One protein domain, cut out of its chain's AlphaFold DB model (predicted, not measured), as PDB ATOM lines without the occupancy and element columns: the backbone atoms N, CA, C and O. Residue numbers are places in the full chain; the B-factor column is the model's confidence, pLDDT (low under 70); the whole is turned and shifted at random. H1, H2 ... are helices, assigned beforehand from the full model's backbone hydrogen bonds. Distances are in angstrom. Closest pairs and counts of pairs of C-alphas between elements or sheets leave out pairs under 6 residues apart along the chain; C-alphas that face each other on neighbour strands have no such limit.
ATOM      1  N   PRO A  28      33.369  26.658 -31.581       88.00
ATOM      2  CA  PRO A  28      33.598  25.690 -30.503       88.00
ATOM      3  C   PRO A  28      32.345  24.894 -30.120       88.00
ATOM      4  O   PRO A  28      32.420  23.700 -29.840       88.00
ATOM      5  N   VAL A  29      31.175  25.539 -30.169       91.19
ATOM      6  CA  VAL A  29      29.886  24.885 -29.906       91.19
ATOM      7  C   VAL A  29      29.591  23.828 -30.966       91.19
ATOM      8  O   VAL A  29      29.212  22.712 -30.623       91.19
ATOM      9  N   ARG A  30      29.808  24.142 -32.250       91.00
ATOM     10  CA  ARG A  30      29.611  23.183 -33.341       91.00
ATOM     11  C   ARG A  30      30.573  22.005 -33.223       91.00
ATOM     12  O   ARG A  30      30.116  20.870 -33.292       91.00
ATOM     13  N   LYS A  31      31.859  22.272 -32.963       90.50
ATOM     14  CA  LYS A  31      32.878  21.245 -32.695       90.50
ATOM     15  C   LYS A  31      32.406  20.282 -31.600       90.50
ATOM     16  O   LYS A  31      32.389  19.076 -31.815       90.50
ATOM     17  N   LEU A  32      31.965  20.814 -30.457       90.94
ATOM     18  CA  LEU A  32      31.499  20.005 -29.330       90.94
ATOM     19  C   LEU A  32      30.252  19.180 -29.678       90.94
ATOM     20  O   LEU A  32      30.202  17.992 -29.371       90.94
ATOM     21  N   VAL A  33      29.254  19.789 -30.325       93.19
ATOM     22  CA  VAL A  33      28.009  19.104 -30.712       93.19
ATOM     23  C   VAL A  33      28.288  17.980 -31.708       93.19
ATOM     24  O   VAL A  33      27.809  16.865 -31.509       93.19
ATOM     25  N   GLU A  34      29.089  18.240 -32.745       93.31
ATOM     26  CA  GLU A  34      29.464  17.222 -33.729       93.31
ATOM     27  C   GLU A  34      30.206  16.063 -33.050       93.31
ATOM     28  O   GLU A  34      29.813  14.913 -33.226       93.31
ATOM     29  N   THR A  35      31.183  16.329 -32.177       93.25
ATOM     30  CA  THR A  35      31.895  15.277 -31.429       93.25
ATOM     31  C   THR A  35      30.964  14.451 -30.541       93.25
ATOM     32  O   THR A  35      31.026  13.220 -30.559       93.25
ATOM     33  N   MET A  36      30.071  15.105 -29.791       94.06
ATOM     34  CA  MET A  36      29.153  14.439 -28.858       94.06
ATOM     35  C   MET A  36      28.114  13.564 -29.566       94.06
ATOM     36  O   MET A  36      27.618  12.613 -28.968       94.06
ATOM     37  N   VAL A  37      27.798  13.849 -30.831       95.62
ATOM     38  CA  VAL A  37      26.881  13.041 -31.647       95.62
ATOM     39  C   VAL A  37      27.630  11.954 -32.421       95.62
ATOM     40  O   VAL A  37      27.217  10.793 -32.418       95.62
ATOM     41  N   ILE A  38      28.746  12.297 -33.065       96.50
ATOM     42  CA  ILE A  38      29.481  11.395 -33.959       96.50
ATOM     43  C   ILE A  38      30.175  10.270 -33.187       96.50
ATOM     44  O   ILE A  38      30.116   9.120 -33.624       96.50
ATOM     45  N   ILE A  39      30.773  10.548 -32.021       96.44
ATOM     46  CA  ILE A  39      31.469   9.512 -31.240       96.44
ATOM     47  C   ILE A  39      30.519   8.359 -30.858       96.44
ATOM     48  O   ILE A  39      30.830   7.213 -31.200       96.44
ATOM     49  N   PRO A  40      29.350   8.593 -30.222       97.38
ATOM     50  CA  PRO A  40      28.406   7.516 -29.919       97.38
ATOM     51  C   PRO A  40      27.931   6.754 -31.157       97.38
ATOM     52  O   PRO A  40      27.864   5.524 -31.121       97.38
ATOM     53  N   LEU A  41      27.646   7.452 -32.263       97.19
ATOM     54  CA  LEU A  41      27.228   6.817 -33.516       97.19
ATOM     55  C   LEU A  41      28.297   5.858 -34.047       97.19
ATOM     56  O   LEU A  41      27.980   4.719 -34.397       97.19
ATOM     57  N   CYS A  42      29.566   6.269 -34.052       97.25
ATOM     58  CA  CYS A  42      30.666   5.405 -34.467       97.25
ATOM     59  C   CYS A  42      30.857   4.212 -33.522       97.25
ATOM     60  O   CYS A  42      31.071   3.098 -33.995       97.25
ATOM     61  N   LEU A  43      30.731   4.402 -32.206       97.00
ATOM     62  CA  LEU A  43      30.821   3.303 -31.235       97.00
ATOM     63  C   LEU A  43      29.701   2.272 -31.432       97.00
ATOM     64  O   LEU A  43      29.960   1.066 -31.403       97.00
ATOM     65  N   ILE A  44      28.470   2.727 -31.684       97.44
ATOM     66  CA  ILE A  44      27.335   1.853 -32.008       97.44
ATOM     67  C   ILE A  44      27.600   1.116 -33.325       97.44
ATOM     68  O   ILE A  44      27.461  -0.105 -33.370       97.44
ATOM     69  N   ALA A  45      28.043   1.821 -34.369       96.75
ATOM     70  CA  ALA A  45      28.358   1.223 -35.665       96.75
ATOM     71  C   ALA A  45      29.438   0.137 -35.554       96.75
ATOM     72  O   ALA A  45      29.258  -0.960 -36.086       96.75
ATOM     73  N   ILE A  46      30.516   0.395 -34.804       96.38
ATOM     74  CA  ILE A  46      31.572  -0.590 -34.536       96.38
ATOM     75  C   ILE A  46      31.004  -1.777 -33.765       96.38
ATOM     76  O   ILE A  46      31.233  -2.912 -34.168       96.38
ATOM     77  N   LYS A  47      30.231  -1.555 -32.697       96.31
ATOM     78  CA  LYS A  47      29.636  -2.644 -31.908       96.31
ATOM     79  C   LYS A  47      28.733  -3.535 -32.767       96.31
ATOM     80  O   LYS A  47      28.859  -4.759 -32.727       96.31
ATOM     81  N   CYS A  48      27.861  -2.933 -33.574       95.62
ATOM     82  CA  CYS A  48      26.991  -3.647 -34.504       95.62
ATOM     83  C   CYS A  48      27.800  -4.415 -35.558       95.62
ATOM     84  O   CYS A  48      27.519  -5.584 -35.808       95.62
ATOM     85  N   ALA A  49      28.829  -3.809 -36.147       94.44
ATOM     86  CA  ALA A  49      29.662  -4.468 -37.150       94.44
ATOM     87  C   ALA A  49      30.494  -5.614 -36.551       94.44
ATOM     88  O   ALA A  49      30.515  -6.710 -37.102       94.44
ATOM     89  N   VAL A  50      31.100  -5.412 -35.378       93.00
ATOM     90  CA  VAL A  50      31.873  -6.442 -34.668       93.00
ATOM     91  C   VAL A  50      30.997  -7.636 -34.300       93.00
ATOM     92  O   VAL A  50      31.434  -8.773 -34.455       93.00
ATOM     93  N   SER A  51      29.738  -7.412 -33.909       91.38
ATOM     94  CA  SER A  51      28.794  -8.505 -33.625       91.38
ATOM     95  C   SER A  51      28.458  -9.377 -34.844       91.38
ATOM     96  O   SER A  51      27.991 -10.501 -34.687       91.38
ATOM     97  N   ARG A  52      28.722  -8.882 -36.060       89.62
ATOM     98  CA  ARG A  52      28.504  -9.592 -37.329       89.62
ATOM     99  C   ARG A  52      29.775 -10.249 -37.876       89.62
ATOM    100  O   ARG A  52      29.715 -10.884 -38.929       89.62
ATOM    101  N   LEU A  53      30.918 -10.095 -37.201       87.06
ATOM    102  CA  LEU A  53      32.186 -10.638 -37.676       87.06
ATOM    103  C   LEU A  53      32.188 -12.165 -37.620       87.06
ATOM    104  O   LEU A  53      31.966 -12.784 -36.579       87.06
ATOM    105  N   LYS A  54      32.532 -12.770 -38.754       82.38
ATOM    106  CA  LYS A  54      32.902 -14.183 -38.817       82.38
ATOM    107  C   LYS A  54      34.277 -14.382 -38.158       82.38
ATOM    108  O   LYS A  54      35.080 -13.442 -38.141       82.38
ATOM    109  N   PRO A  55      34.586 -15.588 -37.643       78.94
ATOM    110  CA  PRO A  55      35.904 -15.889 -37.098       78.94
ATOM    111  C   PRO A  55      37.013 -15.511 -38.083       78.94
ATOM    112  O   PRO A  55      36.941 -15.827 -39.271       78.94
ATOM    113  N   PRO A 147      62.825 -13.493 -44.356       76.12
ATOM    114  CA  PRO A 147      61.986 -12.532 -45.054       76.12
ATOM    115  C   PRO A 147      62.433 -12.410 -46.513       76.12
ATOM    116  O   PRO A 147      63.624 -12.378 -46.811       76.12
ATOM    117  N   SER A 148      61.474 -12.328 -47.442       86.62
ATOM    118  CA  SER A 148      61.798 -12.073 -48.851       86.62
ATOM    119  C   SER A 148      62.551 -10.747 -48.980       86.62
ATOM    120  O   SER A 148      62.173  -9.778 -48.316       86.62
ATOM    121  N   TRP A 149      63.520 -10.671 -49.892       91.69
ATOM    122  CA  TRP A 149      64.292  -9.449 -50.136       91.69
ATOM    123  C   TRP A 149      63.387  -8.222 -50.371       91.69
ATOM    124  O   TRP A 149      63.650  -7.159 -49.823       91.69
ATOM    125  N   GLY A 150      62.272  -8.383 -51.101       91.88
ATOM    126  CA  GLY A 150      61.328  -7.296 -51.387       91.88
ATOM    127  C   GLY A 150      60.600  -6.792 -50.139       91.88
ATOM    128  O   GLY A 150      60.469  -5.590 -49.936       91.88
ATOM    129  N   LYS A 151      60.198  -7.706 -49.248       93.12
ATOM    130  CA  LYS A 151      59.622  -7.365 -47.937       93.12
ATOM    131  C   LYS A 151      60.622  -6.597 -47.073       93.12
ATOM    132  O   LYS A 151      60.250  -5.605 -46.458       93.12
ATOM    133  N   GLN A 152      61.877  -7.048 -47.037       94.62
ATOM    134  CA  GLN A 152      62.931  -6.388 -46.269       94.62
ATOM    135  C   GLN A 152      63.254  -5.006 -46.843       94.62
ATOM    136  O   GLN A 152      63.372  -4.052 -46.083       94.62
ATOM    137  N   PHE A 153      63.322  -4.886 -48.170       96.25
ATOM    138  CA  PHE A 153      63.502  -3.611 -48.853       96.25
ATOM    139  C   PHE A 153      62.376  -2.631 -48.502       96.25
ATOM    140  O   PHE A 153      62.654  -1.561 -47.977       96.25
ATOM    141  N   LEU A 154      61.108  -3.029 -48.672       96.81
ATOM    142  CA  LEU A 154      59.956  -2.190 -48.325       96.81
ATOM    143  C   LEU A 154      59.945  -1.791 -46.845       96.81
ATOM    144  O   LEU A 154      59.667  -0.638 -46.534       96.81
ATOM    145  N   LEU A 155      60.269  -2.718 -45.937       97.06
ATOM    146  CA  LEU A 155      60.342  -2.437 -44.503       97.06
ATOM    147  C   LEU A 155      61.408  -1.383 -44.195       97.06
ATOM    148  O   LEU A 155      61.121  -0.412 -43.494       97.06
ATOM    149  N   VAL A 156      62.623  -1.563 -44.717       97.38
ATOM    150  CA  VAL A 156      63.742  -0.637 -44.501       97.38
ATOM    151  C   VAL A 156      63.422   0.729 -45.096       97.38
ATOM    152  O   VAL A 156      63.554   1.731 -44.398       97.38
ATOM    153  N   THR A 157      62.947   0.780 -46.343       97.69
ATOM    154  CA  THR A 157      62.598   2.042 -47.004       97.69
ATOM    155  C   THR A 157      61.493   2.768 -46.247       97.69
ATOM    156  O   THR A 157      61.667   3.934 -45.920       97.69
ATOM    157  N   MET A 158      60.402   2.089 -45.882       97.56
ATOM    158  CA  MET A 158      59.291   2.714 -45.160       97.56
ATOM    159  C   MET A 158      59.702   3.235 -43.781       97.56
ATOM    160  O   MET A 158      59.309   4.330 -43.381       97.56
ATOM    161  N   THR A 159      60.522   2.464 -43.063       97.94
ATOM    162  CA  THR A 159      61.039   2.855 -41.746       97.94
ATOM    163  C   THR A 159      61.955   4.069 -41.857       97.94
ATOM    164  O   THR A 159      61.839   4.997 -41.060       97.94
ATOM    165  N   LEU A 160      62.827   4.099 -42.869       97.50
ATOM    166  CA  LEU A 160      63.688   5.246 -43.143       97.50
ATOM    167  C   LEU A 160      62.862   6.486 -43.504       97.50
ATOM    168  O   LEU A 160      63.096   7.550 -42.942       97.50
ATOM    169  N   THR A 161      61.874   6.348 -44.391       97.31
ATOM    170  CA  THR A 161      60.970   7.438 -44.784       97.31
ATOM    171  C   THR A 161      60.244   8.022 -43.574       97.31
ATOM    172  O   THR A 161      60.258   9.237 -43.397       97.31
ATOM    173  N   LEU A 162      59.677   7.178 -42.701       97.00
ATOM    174  CA  LEU A 162      59.040   7.645 -41.468       97.00
ATOM    175  C   LEU A 162      60.046   8.330 -40.531       97.00
ATOM    176  O   LEU A 162      59.742   9.384 -39.987       97.00
ATOM    177  N   GLY A 163      61.241   7.763 -40.349       97.06
ATOM    178  CA  GLY A 163      62.276   8.353 -39.496       97.06
ATOM    179  C   GLY A 163      62.719   9.741 -39.964       97.06
ATOM    180  O   GLY A 163      62.858  10.651 -39.148       97.06
ATOM    181  N   VAL A 164      62.883   9.925 -41.276       96.12
ATOM    182  CA  VAL A 164      63.225  11.222 -41.873       96.12
ATOM    183  C   VAL A 164      62.067  12.219 -41.742       96.12
ATOM    184  O   VAL A 164      62.305  13.349 -41.323       96.12
ATOM    185  N   GLU A 165      60.821  11.810 -42.015       94.88
ATOM    186  CA  GLU A 165      59.638  12.672 -41.831       94.88
ATOM    187  C   GLU A 165      59.504  13.121 -40.367       94.88
ATOM    188  O   GLU A 165      59.320  14.308 -40.100       94.88
ATOM    189  N   LEU A 166      59.680  12.206 -39.404       94.44
ATOM    190  CA  LEU A 166      59.720  12.544 -37.976       94.44
ATOM    191  C   LEU A 166      60.819  13.573 -37.690       94.44
ATOM    192  O   LEU A 166      60.552  14.585 -37.042       94.44
ATOM    193  N   GLY A 167      62.028  13.358 -38.215       94.38
ATOM    194  CA  GLY A 167      63.146  14.294 -38.097       94.38
ATOM    195  C   GLY A 167      62.796  15.703 -38.581       94.38
ATOM    196  O   GLY A 167      63.060  16.671 -37.868       94.38
ATOM    197  N   PHE A 168      62.127  15.826 -39.732       93.50
ATOM    198  CA  PHE A 168      61.641  17.115 -40.228       93.50
ATOM    199  C   PHE A 168      60.603  17.749 -39.298       93.50
ATOM    200  O   PHE A 168      60.703  18.943 -39.018       93.50
ATOM    201  N   LYS A 169      59.646  16.984 -38.755       92.81
ATOM    202  CA  LYS A 169      58.633  17.519 -37.821       92.81
ATOM    203  C   LYS A 169      59.233  17.998 -36.501       92.81
ATOM    204  O   LYS A 169      58.804  19.028 -35.982       92.81
ATOM    205  N   PHE A 170      60.253  17.311 -35.987       92.75
ATOM    206  CA  PHE A 170      61.009  17.780 -34.824       92.75
ATOM    207  C   PHE A 170      61.831  19.033 -35.144       92.75
ATOM    208  O   PHE A 170      61.775  20.001 -34.387       92.75
ATOM    209  N   ALA A 171      62.543  19.053 -36.274       91.75
ATOM    210  CA  ALA A 171      63.365  20.195 -36.679       91.75
ATOM    211  C   ALA A 171      62.531  21.464 -36.916       91.75
ATOM    212  O   ALA A 171      62.945  22.561 -36.549       91.75
ATOM    213  N   THR A 172      61.338  21.304 -37.487       90.25
ATOM    214  CA  THR A 172      60.420  22.406 -37.799       90.25
ATOM    215  C   THR A 172      59.434  22.715 -36.681       90.25
ATOM    216  O   THR A 172      58.612  23.591 -36.877       90.25
ATOM    217  N   ARG A 173      59.467  22.044 -35.518       91.62
ATOM    218  CA  ARG A 173      58.483  22.248 -34.426       91.62
ATOM    219  C   ARG A 173      57.020  22.107 -34.882       91.62
ATOM    220  O   ARG A 173      56.147  22.851 -34.441       91.62
ATOM    221  N   THR A 174      56.754  21.141 -35.760       90.75
ATOM    222  CA  THR A 174      55.409  20.784 -36.261       90.75
ATOM    223  C   THR A 174      55.022  19.351 -35.876       90.75
ATOM    224  O   THR A 174      54.312  18.642 -36.590       90.75
ATOM    225  N   VAL A 175      55.510  18.904 -34.717       92.12
ATOM    226  CA  VAL A 175      55.375  17.548 -34.158       92.12
ATOM    227  C   VAL A 175      53.912  17.119 -34.006       92.12
ATOM    228  O   VAL A 175      53.609  15.937 -34.143       92.12
ATOM    229  N   ILE A 176      52.984  18.058 -33.808       90.31
ATOM    230  CA  ILE A 176      51.541  17.774 -33.766       90.31
ATOM    231  C   ILE A 176      51.038  17.054 -35.030       90.31
ATOM    232  O   ILE A 176      50.197  16.160 -34.941       90.31
ATOM    233  N   TYR A 177      51.632  17.335 -36.196       90.94
ATOM    234  CA  TYR A 177      51.270  16.697 -37.464       90.94
ATOM    235  C   TYR A 177      51.734  15.241 -37.582       90.94
ATOM    236  O   TYR A 177      51.365  14.559 -38.536       90.94
ATOM    237  N   ILE A 178      52.480  14.699 -36.614       93.12
ATOM    238  CA  ILE A 178      52.751  13.250 -36.523       93.12
ATOM    239  C   ILE A 178      51.453  12.460 -36.329       93.12
ATOM    240  O   ILE A 178      51.357  11.316 -36.761       93.12
ATOM    241  N   LEU A 179      50.436  13.078 -35.730       92.88
ATOM    242  CA  LEU A 179      49.126  12.466 -35.554       92.88
ATOM    243  C   LEU A 179      48.318  12.424 -36.858       92.88
ATOM    244  O   LEU A 179      47.278  11.781 -36.917       92.88
ATOM    245  N   ASN A 180      48.778  13.044 -37.944       93.31
ATOM    246  CA  ASN A 180      48.042  12.959 -39.196       93.31
ATOM    247  C   ASN A 180      47.876  11.483 -39.629       93.31
ATOM    248  O   ASN A 180      48.819  10.689 -39.513       93.31
ATOM    249  N   PRO A 181      46.696  11.085 -40.148       93.94
ATOM    250  CA  PRO A 181      46.374   9.679 -40.398       93.94
ATOM    251  C   PRO A 181      47.367   8.945 -41.302       93.94
ATOM    252  O   PRO A 181      47.551   7.736 -41.148       93.94
ATOM    253  N   CYS A 182      48.025   9.649 -42.229       95.00
ATOM    254  CA  CYS A 182      49.059   9.066 -43.077       95.00
ATOM    255  C   CYS A 182      50.211   8.504 -42.238       95.00
ATOM    256  O   CYS A 182      50.533   7.327 -42.373       95.00
ATOM    257  N   HIS A 183      50.755   9.272 -41.295       95.00
ATOM    258  CA  HIS A 183      51.871   8.868 -40.440       95.00
ATOM    259  C   HIS A 183      51.493   7.687 -39.534       95.00
ATOM    260  O   HIS A 183      52.224   6.697 -39.462       95.00
ATOM    261  N   ILE A 184      50.301   7.711 -38.937       95.50
ATOM    262  CA  ILE A 184      49.784   6.577 -38.153       95.50
ATOM    263  C   ILE A 184      49.633   5.322 -39.023       95.50
ATOM    264  O   ILE A 184      50.024   4.223 -38.622       95.50
ATOM    265  N   THR A 185      49.137   5.481 -40.250       96.06
ATOM    266  CA  THR A 185      49.016   4.377 -41.210       96.06
ATOM    267  C   THR A 185      50.387   3.833 -41.608       96.06
ATOM    268  O   THR A 185      50.551   2.620 -41.718       96.06
ATOM    269  N   THR A 186      51.402   4.688 -41.749       97.00
ATOM    270  CA  THR A 186      52.770   4.241 -42.041       97.00
ATOM    271  C   THR A 186      53.389   3.432 -40.901       97.00
ATOM    272  O   THR A 186      54.027   2.413 -41.158       97.00
ATOM    273  N   ILE A 187      53.132   3.806 -39.642       96.88
ATOM    274  CA  ILE A 187      53.545   3.027 -38.462       96.88
ATOM    275  C   ILE A 187      52.873   1.649 -38.476       96.88
ATOM    276  O   ILE A 187      53.533   0.623 -38.295       96.88
ATOM    277  N   MET A 188      51.568   1.610 -38.757       96.31
ATOM    278  CA  MET A 188      50.826   0.359 -38.921       96.31
ATOM    279  C   MET A 188      51.412  -0.503 -40.053       96.31
ATOM    280  O   MET A 188      51.574  -1.710 -39.881       96.31
ATOM    281  N   GLN A 189      51.787   0.090 -41.187       96.94
ATOM    282  CA  GLN A 189      52.410  -0.621 -42.310       96.94
ATOM    283  C   GLN A 189      53.789  -1.189 -41.973       96.94
ATOM    284  O   GLN A 189      54.080  -2.327 -42.345       96.94
ATOM    285  N   ILE A 190      54.616  -0.450 -41.230       97.38
ATOM    286  CA  ILE A 190      55.901  -0.946 -40.720       97.38
ATOM    287  C   ILE A 190      55.669  -2.159 -39.815       97.38
ATOM    288  O   ILE A 190      56.327  -3.182 -39.992       97.38
ATOM    289  N   TYR A 191      54.689  -2.099 -38.908       96.19
ATOM    290  CA  TYR A 191      54.329  -3.242 -38.064       96.19
ATOM    291  C   TYR A 191      53.890  -4.461 -38.894       96.19
ATOM    292  O   TYR A 191      54.353  -5.579 -38.654       96.19
ATOM    293  N   LEU A 192      53.040  -4.259 -39.906       94.94
ATOM    294  CA  LEU A 192      52.576  -5.330 -40.795       94.94
ATOM    295  C   LEU A 192      53.718  -5.962 -41.599       94.94
ATOM    296  O   LEU A 192      53.738  -7.180 -41.776       94.94
ATOM    297  N   LEU A 193      54.676  -5.153 -42.057       94.75
ATOM    298  CA  LEU A 193      55.878  -5.621 -42.741       94.75
ATOM    299  C   LEU A 193      56.870  -6.290 -41.784       94.75
ATOM    300  O   LEU A 193      57.555  -7.220 -42.192       94.75
ATOM    301  N   ALA A 194      56.947  -5.885 -40.520       92.88
ATOM    302  CA  ALA A 194      57.799  -6.538 -39.529       92.88
ATOM    303  C   ALA A 194      57.246  -7.911 -39.098       92.88
ATOM    304  O   ALA A 194      58.005  -8.814 -38.742       92.88
ATOM    305  N   CYS A 195      55.926  -8.111 -39.171       89.12
ATOM    306  CA  CYS A 195      55.293  -9.387 -38.850       89.12
ATOM    307  C   CYS A 195      55.671 -10.474 -39.869       89.12
ATOM    308  O   CYS A 195      55.350 -10.387 -41.055       89.12
ATOM    309  N   ASN A 196      56.332 -11.540 -39.412       78.62
ATOM    310  CA  ASN A 196      56.703 -12.684 -40.258       78.62
ATOM    311  C   ASN A 196      55.578 -13.700 -40.461       78.62
ATOM    312  O   ASN A 196      55.590 -14.429 -41.449       78.62
ATOM    313  N   LYS A 197      54.587 -13.712 -39.567       82.56
ATOM    314  CA  LYS A 197      53.414 -14.583 -39.637       82.56
ATOM    315  C   LYS A 197      52.147 -13.750 -39.468       82.56
ATOM    316  O   LYS A 197      52.165 -12.729 -38.778       82.56
ATOM    317  N   SER A 198      51.058 -14.196 -40.091       84.06
ATOM    318  CA  SER A 198      49.748 -13.593 -39.866       84.06
ATOM    319  C   SER A 198      49.269 -13.930 -38.455       84.06
ATOM    320  O   SER A 198      49.214 -15.093 -38.062       84.06
ATOM    321  N   THR A 199      48.956 -12.898 -37.680       88.25
ATOM    322  CA  THR A 199      48.344 -12.999 -36.354       88.25
ATOM    323  C   THR A 199      46.952 -12.378 -36.399       88.25
ATOM    324  O   THR A 199      46.586 -11.691 -37.359       88.25
ATOM    325  N   LYS A 200      46.163 -12.563 -35.333       87.38
ATOM    326  CA  LYS A 200      44.856 -11.899 -35.207       87.38
ATOM    327  C   LYS A 200      45.008 -10.377 -35.306       87.38
ATOM    328  O   LYS A 200      44.325  -9.756 -36.110       87.38
ATOM    329  N   SER A 201      45.951  -9.805 -34.551       89.38
ATOM    330  CA  SER A 201      46.212  -8.359 -34.551       89.38
ATOM    331  C   SER A 201      46.674  -7.861 -35.921       89.38
ATOM    332  O   SER A 201      46.100  -6.917 -36.461       89.38
ATOM    333  N   SER A 202      47.641  -8.543 -36.546       92.38
ATOM    334  CA  SER A 202      48.141  -8.122 -37.859       92.38
ATOM    335  C   SER A 202      47.075  -8.240 -38.950       92.38
ATOM    336  O   SER A 202      47.003  -7.387 -39.824       92.38
ATOM    337  N   THR A 203      46.174  -9.223 -38.875       92.38
ATOM    338  CA  THR A 203      45.041  -9.317 -39.808       92.38
ATOM    339  C   THR A 203      44.037  -8.182 -39.609       92.38
ATOM    340  O   THR A 203      43.560  -7.613 -40.587       92.38
ATOM    341  N   VAL A 204      43.727  -7.816 -38.361       93.19
ATOM    342  CA  VAL A 204      42.853  -6.668 -38.069       93.19
ATOM    343  C   VAL A 204      43.464  -5.382 -38.624       93.19
ATOM    344  O   VAL A 204      42.799  -4.668 -39.369       93.19
ATOM    345  N   LEU A 205      44.741  -5.120 -38.336       94.94
ATOM    346  CA  LEU A 205      45.455  -3.945 -38.842       94.94
ATOM    347  C   LEU A 205      45.534  -3.939 -40.372       94.94
ATOM    348  O   LEU A 205      45.308  -2.904 -40.992       94.94
ATOM    349  N   PHE A 206      45.773  -5.097 -40.993       94.94
ATOM    350  CA  PHE A 206      45.752  -5.235 -42.447       94.94
ATOM    351  C   PHE A 206      44.387  -4.831 -43.029       94.94
ATOM    352  O   PHE A 206      44.313  -4.097 -44.011       94.94
ATOM    353  N   ARG A 207      43.285  -5.266 -42.418       93.75
ATOM    354  CA  ARG A 207      41.942  -4.905 -42.889       93.75
ATOM    355  C   ARG A 207      41.611  -3.434 -42.642       93.75
ATOM    356  O   ARG A 207      40.975  -2.815 -43.490       93.75
ATOM    357  N   LEU A 208      42.068  -2.856 -41.533       94.94
ATOM    358  CA  LEU A 208      41.919  -1.422 -41.273       94.94
ATOM    359  C   LEU A 208      42.682  -0.587 -42.311       94.94
ATOM    360  O   LEU A 208      42.077   0.287 -42.925       94.94
ATOM    361  N   GLN A 209      43.954  -0.902 -42.597       94.56
ATOM    362  CA  GLN A 209      44.736  -0.134 -43.580       94.56
ATOM    363  C   GLN A 209      44.113  -0.133 -44.976       94.56
ATOM    364  O   GLN A 209      44.212   0.870 -45.675       94.56
ATOM    365  N   MET A 210      43.452  -1.224 -45.385       94.00
ATOM    366  CA  MET A 210      42.824  -1.302 -46.705       94.00
ATOM    367  C   MET A 210      41.720  -0.254 -46.857       94.00
ATOM    368  O   MET A 210      41.526   0.271 -47.948       94.00
ATOM    369  N   ASN A 211      41.049   0.093 -45.758       93.75
ATOM    370  CA  ASN A 211      40.025   1.131 -45.725       93.75
ATOM    371  C   ASN A 211      40.604   2.546 -45.617       93.75
ATOM    372  O   ASN A 211      39.881   3.502 -45.858       93.75
ATOM    373  N   TYR A 212      41.884   2.689 -45.262       95.06
ATOM    374  CA  TYR A 212      42.555   3.989 -45.119       95.06
ATOM    375  C   TYR A 212      43.308   4.406 -46.388       95.06
ATOM    376  O   TYR A 212      43.867   5.500 -46.447       95.06
ATOM    377  N   LEU A 213      43.318   3.555 -47.422       92.44
ATOM    378  CA  LEU A 213      43.976   3.815 -48.707       92.44
ATOM    379  C   LEU A 213      43.377   4.998 -49.483       92.44
ATOM    380  O   LEU A 213      44.038   5.542 -50.362       92.44
ATOM    381  N   ASN A 214      42.171   5.450 -49.136       91.81
ATOM    382  CA  ASN A 214      41.611   6.694 -49.665       91.81
ATOM    383  C   ASN A 214      42.483   7.915 -49.314       91.81
ATOM    384  O   ASN A 214      42.611   8.820 -50.131       91.81
ATOM    385  N   GLY A 215      43.126   7.920 -48.141       91.06
ATOM    386  CA  GLY A 215      44.013   8.995 -47.694       91.06
ATOM    387  C   GLY A 215      45.186   9.260 -48.645       91.06
ATOM    388  O   GLY A 215      45.273  10.358 -49.193       91.06
ATOM    389  N   PRO A 216      46.082   8.285 -48.901       93.06
ATOM    390  CA  PRO A 216      47.210   8.498 -49.799       93.06
ATOM    391  C   PRO A 216      46.793   8.786 -51.243       93.06
ATOM    392  O   PRO A 216      47.483   9.541 -51.918       93.06
ATOM    393  N   LEU A 217      45.655   8.267 -51.712       92.12
ATOM    394  CA  LEU A 217      45.129   8.626 -53.033       92.12
ATOM    395  C   LEU A 217      44.721  10.103 -53.107       92.12
ATOM    396  O   LEU A 217      45.080  10.788 -54.063       92.12
ATOM    397  N   LEU A 218      44.031  10.615 -52.084       92.25
ATOM    398  CA  LEU A 218      43.694  12.037 -51.996       92.25
ATOM    399  C   LEU A 218      44.948  12.911 -51.904       92.25
ATOM    400  O   LEU A 218      44.994  13.949 -52.548       92.25
ATOM    401  N   ALA A 219      45.982  12.457 -51.194       91.94
ATOM    402  CA  ALA A 219      47.270  13.144 -51.100       91.94
ATOM    403  C   ALA A 219      48.010  13.247 -52.452       91.94
ATOM    404  O   ALA A 219      48.784  14.182 -52.658       91.94
ATOM    405  N   PHE A 220      47.772  12.315 -53.384       91.88
ATOM    406  CA  PHE A 220      48.258  12.420 -54.765       91.88
ATOM    407  C   PHE A 220      47.416  13.370 -55.620       91.88
ATOM    408  O   PHE A 220      47.966  14.078 -56.460       91.88
ATOM    409  N   MET A 221      46.093  13.373 -55.433       91.88
ATOM    410  CA  MET A 221      45.182  14.233 -56.197       91.88
ATOM    411  C   MET A 221      45.248  15.701 -55.766       91.88
ATOM    412  O   MET A 221      45.161  16.592 -56.606       91.88
ATOM    413  N   PHE A 222      45.402  15.940 -54.466       91.38
ATOM    414  CA  PHE A 222      45.424  17.253 -53.831       91.38
ATOM    415  C   PHE A 222      46.652  17.336 -52.912       91.38
ATOM    416  O   PHE A 222      46.531  17.164 -51.697       91.38
ATOM    417  N   PRO A 223      47.857  17.503 -53.485       89.75
ATOM    418  CA  PRO A 223      49.086  17.465 -52.712       89.75
ATOM    419  C   PRO A 223      49.283  18.722 -51.862       89.75
ATOM    420  O   PRO A 223      49.241  19.840 -52.361       89.75
ATOM    421  N   GLU A 224      49.600  18.524 -50.584       83.88
ATOM    422  CA  GLU A 224      49.905  19.598 -49.629       83.88
ATOM    423  C   GLU A 224      51.429  19.809 -49.520       83.88
ATOM    424  O   GLU A 224      52.047  19.619 -48.466       83.88
ATOM    425  N   THR A 225      52.085  20.126 -50.640       84.25
ATOM    426  CA  THR A 225      53.548  20.320 -50.671       84.25
ATOM    427  C   THR A 225      53.987  21.754 -50.385       84.25
ATOM    428  O   THR A 225      55.151  21.965 -50.065       84.25
ATOM    429  N   ASP A 226      53.076  22.725 -50.428       79.38
ATOM    430  CA  ASP A 226      53.396  24.158 -50.296       79.38
ATOM    431  C   ASP A 226      53.875  24.544 -48.888       79.38
ATOM    432  O   ASP A 226      54.667  25.468 -48.703       79.38
ATOM    433  N   SER A 227      53.446  23.783 -47.880       77.69
ATOM    434  CA  SER A 227      53.897  23.948 -46.496       77.69
ATOM    435  C   SER A 227      55.290  23.353 -46.228       77.69
ATOM    436  O   SER A 227      55.832  23.566 -45.144       77.69
ATOM    437  N   ARG A 228      55.879  22.611 -47.180       82.31
ATOM    438  CA  ARG A 228      57.129  21.847 -47.014       82.31
ATOM    439  C   ARG A 228      58.320  22.623 -47.570       82.31
ATOM    440  O   ARG A 228      58.599  22.570 -48.765       82.31
ATOM    441  N   GLN A 229      59.012  23.360 -46.705       79.50
ATOM    442  CA  GLN A 229      60.061  24.301 -47.125       79.50
ATOM    443  C   GLN A 229      61.480  23.727 -47.069       79.50
ATOM    444  O   GLN A 229      62.390  24.285 -47.684       79.50
ATOM    445  N   LEU A 230      61.695  22.622 -46.349       84.19
ATOM    446  CA  LEU A 230      63.020  22.015 -46.250       84.19
ATOM    447  C   LEU A 230      63.348  21.172 -47.494       84.19
ATOM    448  O   LEU A 230      62.468  20.509 -48.059       84.19
ATOM    449  N   PRO A 231      64.626  21.136 -47.918       84.12
ATOM    450  CA  PRO A 231      65.043  20.266 -49.005       84.12
ATOM    451  C   PRO A 231      64.727  18.810 -48.647       84.12
ATOM    452  O   PRO A 231      64.948  18.378 -47.518       84.12
ATOM    453  N   LEU A 232      64.224  18.055 -49.626       89.00
ATOM    454  CA  LEU A 232      63.754  16.666 -49.503       89.00
ATOM    455  C   LEU A 232      62.441  16.455 -48.737       89.00
ATOM    456  O   LEU A 232      61.886  15.367 -48.856       89.00
ATOM    457  N   GLU A 233      61.881  17.445 -48.038       89.06
ATOM    458  CA  GLU A 233      60.613  17.260 -47.310       89.06
ATOM    459  C   GLU A 233      59.447  16.944 -48.267       89.06
ATOM    460  O   GLU A 233      58.624  16.069 -47.991       89.06
ATOM    461  N   SER A 234      59.413  17.593 -49.436       90.81
ATOM    462  CA  SER A 234      58.462  17.276 -50.514       90.81
ATOM    463  C   SER A 234      58.758  15.915 -51.162       90.81
ATOM    464  O   SER A 234      57.854  15.119 -51.396       90.81
ATOM    465  N   SER A 235      60.029  15.567 -51.386       93.81
ATOM    466  CA  SER A 235      60.388  14.254 -51.942       93.81
ATOM    467  C   SER A 235      59.977  13.104 -51.016       93.81
ATOM    468  O   SER A 235      59.423  12.108 -51.477       93.81
ATOM    469  N   ILE A 236      60.205  13.251 -49.706       95.06
ATOM    470  CA  ILE A 236      59.798  12.282 -48.682       95.06
ATOM    471  C   ILE A 236      58.277  12.143 -48.640       95.06
ATOM    472  O   ILE A 236      57.801  11.012 -48.590       95.06
ATOM    473  N   TYR A 237      57.524  13.240 -48.776       94.69
ATOM    474  CA  TYR A 237      56.067  13.193 -48.920       94.69
ATOM    475  C   TYR A 237      55.634  12.280 -50.070       94.69
ATOM    476  O   TYR A 237      54.852  11.352 -49.857       94.69
ATOM    477  N   TRP A 238      56.165  12.481 -51.276       95.38
ATOM    478  CA  TRP A 238      55.791  11.662 -52.433       95.38
ATOM    479  C   TRP A 238      56.185  10.194 -52.260       95.38
ATOM    480  O   TRP A 238      55.388   9.300 -52.551       95.38
ATOM    481  N   ILE A 239      57.390   9.940 -51.741       96.06
ATOM    482  CA  ILE A 239      57.879   8.583 -51.473       96.06
ATOM    483  C   ILE A 239      56.982   7.889 -50.446       96.06
ATOM    484  O   ILE A 239      56.573   6.750 -50.662       96.06
ATOM    485  N   GLN A 240      56.629   8.570 -49.358       96.69
ATOM    486  CA  GLN A 240      55.783   8.027 -48.301       96.69
ATOM    487  C   GLN A 240      54.412   7.622 -48.837       96.69
ATOM    488  O   GLN A 240      53.988   6.484 -48.638       96.69
ATOM    489  N   HIS A 241      53.739   8.512 -49.564       96.12
ATOM    490  CA  HIS A 241      52.406   8.238 -50.099       96.12
ATOM    491  C   HIS A 241      52.437   7.164 -51.196       96.12
ATOM    492  O   HIS A 241      51.537   6.326 -51.258       96.12
ATOM    493  N   ALA A 242      53.505   7.097 -52.001       96.81
ATOM    494  CA  ALA A 242      53.702   6.006 -52.956       96.81
ATOM    495  C   ALA A 242      53.853   4.656 -52.240       96.81
ATOM    496  O   ALA A 242      53.175   3.685 -52.587       96.81
ATOM    497  N   LEU A 243      54.697   4.592 -51.205       97.38
ATOM    498  CA  LEU A 243      54.899   3.380 -50.412       97.38
ATOM    499  C   LEU A 243      53.612   2.942 -49.710       97.38
ATOM    500  O   LEU A 243      53.317   1.745 -49.693       97.38
ATOM    501  N   MET A 244      52.803   3.887 -49.221       97.12
ATOM    502  CA  MET A 244      51.502   3.585 -48.621       97.12
ATOM    503  C   MET A 244      50.559   2.843 -49.570       97.12
ATOM    504  O   MET A 244      49.796   2.000 -49.103       97.12
ATOM    505  N   CYS A 245      50.630   3.108 -50.876       95.94
ATOM    506  CA  CYS A 245      49.868   2.384 -51.895       95.94
ATOM    507  C   CYS A 245      50.532   1.052 -52.290       95.94
ATOM    508  O   CYS A 245      49.845   0.055 -52.509       95.94
ATOM    509  N   ILE A 246      51.867   1.004 -52.360       96.25
ATOM    510  CA  ILE A 246      52.625  -0.185 -52.789       96.25
ATOM    511  C   ILE A 246      52.574  -1.308 -51.743       96.25
ATOM    512  O   ILE A 246      52.400  -2.476 -52.099       96.25
ATOM    513  N   ILE A 247      52.719  -0.983 -50.454       96.44
ATOM    514  CA  ILE A 247      52.843  -1.972 -49.371       96.44
ATOM    515  C   ILE A 247      51.608  -2.882 -49.265       96.44
ATOM    516  O   ILE A 247      51.786  -4.104 -49.234       96.44
ATOM    517  N   PRO A 248      50.361  -2.375 -49.263       94.12
ATOM    518  CA  PRO A 248      49.181  -3.236 -49.208       94.12
ATOM    519  C   PRO A 248      49.063  -4.157 -50.426       94.12
ATOM    520  O   PRO A 248      48.719  -5.328 -50.271       94.12
ATOM    521  N   ILE A 249      49.428  -3.676 -51.620       94.31
ATOM    522  CA  ILE A 249      49.453  -4.487 -52.850       94.31
ATOM    523  C   ILE A 249      50.489  -5.611 -52.734       94.31
ATOM    524  O   ILE A 249      50.206  -6.757 -53.091       94.31
ATOM    525  N   PHE A 250      51.680  -5.310 -52.212       94.69
ATOM    526  CA  PHE A 250      52.715  -6.311 -51.954       94.69
ATOM    527  C   PHE A 250      52.234  -7.374 -50.955       94.69
ATOM    528  O   PHE A 250      52.373  -8.572 -51.204       94.69
ATOM    529  N   LEU A 251      51.618  -6.946 -49.850       92.56
ATOM    530  CA  LEU A 251      51.089  -7.840 -48.822       92.56
ATOM    531  C   LEU A 251      49.960  -8.739 -49.354       92.56
ATOM    532  O   LEU A 251      49.953  -9.926 -49.034       92.56
ATOM    533  N   LEU A 252      49.076  -8.232 -50.220       91.81
ATOM    534  CA  LEU A 252      48.069  -9.051 -50.913       91.81
ATOM    535  C   LEU A 252      48.716 -10.090 -51.833       91.81
ATOM    536  O   LEU A 252      48.384 -11.271 -51.773       91.81
ATOM    537  N   LYS A 253      49.685  -9.673 -52.656       90.12
ATOM    538  CA  LYS A 253      50.396 -10.573 -53.578       90.12
ATOM    539  C   LYS A 253      51.196 -11.663 -52.867       90.12
ATOM    540  O   LYS A 253      51.397 -12.728 -53.439       90.12
ATOM    541  N   SER A 254      51.640 -11.412 -51.637       86.25
ATOM    542  CA  SER A 254      52.353 -12.407 -50.831       86.25
ATOM    543  C   SER A 254      51.475 -13.576 -50.364       86.25
ATOM    544  O   SER A 254      52.007 -14.580 -49.899       86.25
ATOM    545  N   GLY A 255      50.144 -13.455 -50.458       83.38
ATOM    546  CA  GLY A 255      49.187 -14.465 -49.997       83.38
ATOM    547  C   GLY A 255      49.016 -14.538 -48.475       83.38
ATOM    548  O   GLY A 255      48.199 -15.312 -47.993       83.38
ATOM    549  N   VAL A 256      49.743 -13.724 -47.699       84.62
ATOM    550  CA  VAL A 256      49.670 -13.722 -46.223       84.62
ATOM    551  C   VAL A 256      48.333 -13.171 -45.711       84.62
ATOM    552  O   VAL A 256      47.864 -13.561 -44.639       84.62
ATOM    553  N   TYR A 257      47.715 -12.272 -46.479       89.62
ATOM    554  CA  TYR A 257      46.441 -11.641 -46.156       89.62
ATOM    555  C   TYR A 257      45.462 -11.773 -47.320       89.62
ATOM    556  O   TYR A 257      45.860 -11.743 -48.482       89.62
ATOM    557  N   ASN A 258      44.172 -11.874 -46.995       86.88
ATOM    558  CA  ASN A 258      43.093 -11.965 -47.972       86.88
ATOM    559  C   ASN A 258      42.200 -10.723 -47.908       86.88
ATOM    560  O   ASN A 258      41.986 -10.158 -46.833       86.88
ATOM    561  N   MET A 259      41.683 -10.316 -49.068       86.38
ATOM    562  CA  MET A 259      40.645  -9.291 -49.158       86.38
ATOM    563  C   MET A 259      39.277  -9.928 -48.890       86.38
ATOM    564  O   MET A 259      39.014 -11.051 -49.319       86.38
ATOM    565  N   GLU A 260      38.409  -9.196 -48.197       86.81
ATOM    566  CA  GLU A 260      37.012  -9.591 -48.033       86.81
ATOM    567  C   GLU A 260      36.231  -9.461 -49.353       86.81
ATOM    568  O   GLU A 260      36.605  -8.665 -50.221       86.81
ATOM    569  N   PRO A 261      35.128 -10.210 -49.524       87.38
ATOM    570  CA  PRO A 261      34.247 -10.047 -50.674       87.38
ATOM    571  C   PRO A 261      33.719  -8.612 -50.783       87.38
ATOM    572  O   PRO A 261      33.379  -7.998 -49.778       87.38
ATOM    573  N   LEU A 262      33.538  -8.111 -52.009       86.69
ATOM    574  CA  LEU A 262      33.054  -6.740 -52.257       86.69
ATOM    575  C   LEU A 262      31.661  -6.444 -51.672       86.69
ATOM    576  O   LEU A 262      31.310  -5.285 -51.486       86.69
ATOM    577  N   ASN A 263      30.868  -7.480 -51.383       89.31
ATOM    578  CA  ASN A 263      29.550  -7.346 -50.760       89.31
ATOM    579  C   ASN A 263      29.602  -7.350 -49.215       89.31
ATOM    580  O   ASN A 263      28.576  -7.187 -48.556       89.31
ATOM    581  N   ASP A 264      30.774  -7.575 -48.610       90.00
ATOM    582  CA  ASP A 264      30.946  -7.515 -47.160       90.00
ATOM    583  C   ASP A 264      31.441  -6.131 -46.722       90.00
ATOM    584  O   ASP A 264      32.627  -5.796 -46.743       90.00
ATOM    585  N   PHE A 265      30.499  -5.310 -46.268       92.00
ATOM    586  CA  PHE A 265      30.785  -3.968 -45.770       92.00
ATOM    587  C   PHE A 265      31.177  -3.933 -44.289       92.00
ATOM    588  O   PHE A 265      31.437  -2.856 -43.762       92.00
ATOM    589  N   THR A 266      31.256  -5.071 -43.595       93.56
ATOM    590  CA  THR A 266      31.503  -5.102 -42.143       93.56
ATOM    591  C   THR A 266      32.835  -4.443 -41.790       93.56
ATOM    592  O   THR A 266      32.888  -3.560 -40.935       93.56
ATOM    593  N   TRP A 267      33.907  -4.802 -42.501       93.50
ATOM    594  CA  TRP A 267      35.229  -4.202 -42.302       93.50
ATOM    595  C   TRP A 267      35.328  -2.766 -42.813       93.50
ATOM    596  O   TRP A 267      36.083  -1.990 -42.235       93.50
ATOM    597  N   ASN A 268      34.533  -2.396 -43.822       94.69
ATOM    598  CA  ASN A 268      34.413  -1.006 -44.266       94.69
ATOM    599  C   ASN A 268      33.820  -0.132 -43.157       94.69
ATOM    600  O   ASN A 268      34.398   0.893 -42.801       94.69
ATOM    601  N   VAL A 269      32.713  -0.573 -42.550       96.00
ATOM    602  CA  VAL A 269      32.076   0.129 -41.427       96.00
ATOM    603  C   VAL A 269      33.035   0.242 -40.245       96.00
ATOM    604  O   VAL A 269      33.202   1.335 -39.714       96.00
ATOM    605  N   ILE A 270      33.707  -0.848 -39.857       96.12
ATOM    606  CA  ILE A 270      34.684  -0.828 -38.754       96.12
ATOM    607  C   ILE A 270      35.838   0.129 -39.067       96.12
ATOM    608  O   ILE A 270      36.191   0.944 -38.217       96.12
ATOM    609  N   GLY A 271      36.410   0.047 -40.270       95.38
ATOM    610  CA  GLY A 271      37.513   0.895 -40.711       95.38
ATOM    611  C   GLY A 271      37.148   2.371 -40.660       95.38
ATOM    612  O   GLY A 271      37.741   3.125 -39.891       95.38
ATOM    613  N   TYR A 272      36.125   2.787 -41.407       96.00
ATOM    614  CA  TYR A 272      35.726   4.194 -41.449       96.00
ATOM    615  C   TYR A 272      35.237   4.715 -40.098       96.00
ATOM    616  O   TYR A 272      35.602   5.825 -39.727       96.00
ATOM    617  N   ALA A 273      34.487   3.933 -39.315       97.00
ATOM    618  CA  ALA A 273      34.078   4.363 -37.979       97.00
ATOM    619  C   ALA A 273      35.283   4.541 -37.037       97.00
ATOM    620  O   ALA A 273      35.313   5.496 -36.267       97.00
ATOM    621  N   THR A 274      36.299   3.677 -37.130       96.19
ATOM    622  CA  THR A 274      37.550   3.827 -36.365       96.19
ATOM    623  C   THR A 274      38.318   5.072 -36.807       96.19
ATOM    624  O   THR A 274      38.803   5.825 -35.964       96.19
ATOM    625  N   LEU A 275      38.388   5.334 -38.115       95.50
ATOM    626  CA  LEU A 275      39.020   6.537 -38.653       95.50
ATOM    627  C   LEU A 275      38.283   7.807 -38.212       95.50
ATOM    628  O   LEU A 275      38.922   8.773 -37.811       95.50
ATOM    629  N   ILE A 276      36.951   7.815 -38.229       96.12
ATOM    630  CA  ILE A 276      36.145   8.956 -37.774       96.12
ATOM    631  C   ILE A 276      36.334   9.182 -36.268       96.12
ATOM    632  O   ILE A 276      36.557  10.318 -35.856       96.12
ATOM    633  N   LEU A 277      36.337   8.120 -35.453       96.19
ATOM    634  CA  LEU A 277      36.659   8.225 -34.023       96.19
ATOM    635  C   LEU A 277      38.057   8.795 -33.785       96.19
ATOM    636  O   LEU A 277      38.241   9.582 -32.862       96.19
ATOM    637  N   TYR A 278      39.032   8.434 -34.619       95.62
ATOM    638  CA  TYR A 278      40.371   9.008 -34.547       95.62
ATOM    639  C   TYR A 278      40.352  10.527 -34.784       95.62
ATOM    640  O   TYR A 278      40.950  11.277 -34.013       95.62
ATOM    641  N   HIS A 279      39.611  10.995 -35.791       94.56
ATOM    642  CA  HIS A 279      39.514  12.422 -36.105       94.56
ATOM    643  C   HIS A 279      38.756  13.207 -35.027       94.56
ATOM    644  O   HIS A 279      39.288  14.175 -34.496       94.56
ATOM    645  N   PHE A 280      37.546  12.781 -34.664       94.00
ATOM    646  CA  PHE A 280      36.699  13.510 -33.710       94.00
ATOM    647  C   PHE A 280      37.109  13.310 -32.246       94.00
ATOM    648  O   PHE A 280      36.767  14.130 -31.398       94.00
ATOM    649  N   GLY A 281      37.808  12.218 -31.934       91.88
ATOM    650  CA  GLY A 281      38.237  11.886 -30.577       91.88
ATOM    651  C   GLY A 281      39.671  12.303 -30.270       91.88
ATOM    652  O   GLY A 281      39.910  12.902 -29.229       91.88
ATOM    653  N   ILE A 282      40.630  11.985 -31.144       91.50
ATOM    654  CA  ILE A 282      42.051  12.271 -30.891       91.50
ATOM    655  C   ILE A 282      42.446  13.594 -31.533       91.50
ATOM    656  O   ILE A 282      42.883  14.500 -30.829       91.50
ATOM    657  N   LEU A 283      42.274  13.728 -32.850       91.62
ATOM    658  CA  LEU A 283      42.752  14.918 -33.559       91.62
ATOM    659  C   LEU A 283      42.027  16.178 -33.107       91.62
ATOM    660  O   LEU A 283      42.679  17.164 -32.805       91.62
ATOM    661  N   GLN A 284      40.705  16.139 -32.983       90.06
ATOM    662  CA  GLN A 284      39.919  17.307 -32.594       90.06
ATOM    663  C   GLN A 284      40.133  17.747 -31.137       90.06
ATOM    664  O   GLN A 284      39.888  18.903 -30.817       90.06
ATOM    665  N   VAL A 285      40.561  16.848 -30.245       87.31
ATOM    666  CA  VAL A 285      40.892  17.208 -28.853       87.31
ATOM    667  C   VAL A 285      42.277  17.851 -28.764       87.31
ATOM    668  O   VAL A 285      42.531  18.645 -27.863       87.31
ATOM    669  N   ILE A 286      43.177  17.479 -29.677       85.06
ATOM    670  CA  ILE A 286      44.568  17.938 -29.693       85.06
ATOM    671  C   ILE A 286      44.748  19.208 -30.543       85.06
ATOM    672  O   ILE A 286      45.637  20.000 -30.235       85.06
TER     673      ILE A 286
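AT A GLANCE: This is residues 28 to 55 and 147 to 286 of the 287 residues of an uncharacterized protein of Anopheles coluzzii (UniProt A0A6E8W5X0). The domain is a flat slab of mostly crossed helices: H1, H8, H5, H4 and H2 follow one another across it, while H7 and H6 pack over one face of the part made by H5, H4 and H2. H1 and H8 lie side by side at one edge, and H5 crosses H8 and joins this pair to the rest. The printed part has 168 residues with eight named helices, H1 to H8 in order along the chain, and no named strand; the class is all helix. It is compact, with a radius of gyration of the C-alphas of 17.2 A, and spans 47 by 46 by 25 A.

HOW THE PARTS SIT: H1, residues 28 to 51, touches H8, residues 266 to 286, at a shallow tilt of 29 degrees, opposite ways; their closest C-alphas, of Cys 42 and Ala 273, are 5.0 A apart. H2, residues 149 to 171, touches H3, residues 175 to 179, with residues 166 to 169 alone, closest at the C-alphas of Lys 169 and Val 175, 4.9 A. H4, residues 181 to 194, touches H2 at a tilt of 35.2 degrees, only just steep, opposite ways; the closest C-alphas, of Leu 155 and Leu 193, are 5.8 A apart. H5, residues 200 to 212, forms a helical hairpin with H4, closest at the C-alphas of Leu 192 and Ser 202, 6.0 A. H5 touches H8 about perpendicular, at 78 degrees, with the C-alphas of Leu 208 and Gly 271 closest, 5.0 A. H6, residues 214 to 221, touches H7, residues 233 to 253, at a steep tilt of 46 degrees; the closest C-alphas, of Pro 216 and His 241, are 5.2 A apart. H7 also touches H2 at a shallow tilt of 31 degrees, opposite ways, closest at the C-alphas of Thr 161 and Gln 240, 6.3 A. H1 and H2 are apart. Each O i to N i+4 pair is within hydrogen-bond range in H2, H4 and H6, against 19 of 20 in H1, 8 of 9 in H5, 15 of 17 in both H7 and H8, and 0 of 1 in H3, where 2 of 2 O i to N i+3 pairs are.

IN THESE COORDINATES: H1 begins at C-alpha 28, (33.598, 25.690, -30.503), and is 34.7 A long. H2 measures 32.6 A from C-alpha 149 at (64.292, -9.449, -50.136). H3, H4, H5 and H6 measure 8.2, 19.9, 18.9 and 10.6 A. H7 measures 30.3 A, with a kink of 26 degrees near residue 245. H8, 29.3 A, ends at C-alpha 286, (44.568, 17.938, -29.693).

THE WHOLE: The C-alphas farthest apart, of Val 29 and Trp 149, are 52.6 A from each other. Residues 56 to 146 are cut out, and C-alphas 55 and 147 are 27.5 A apart across the cut. The links from H6 to H7 and from H7 to H8 are long. The mean pLDDT of the printed part is 92.3, and no printed residue is under 70.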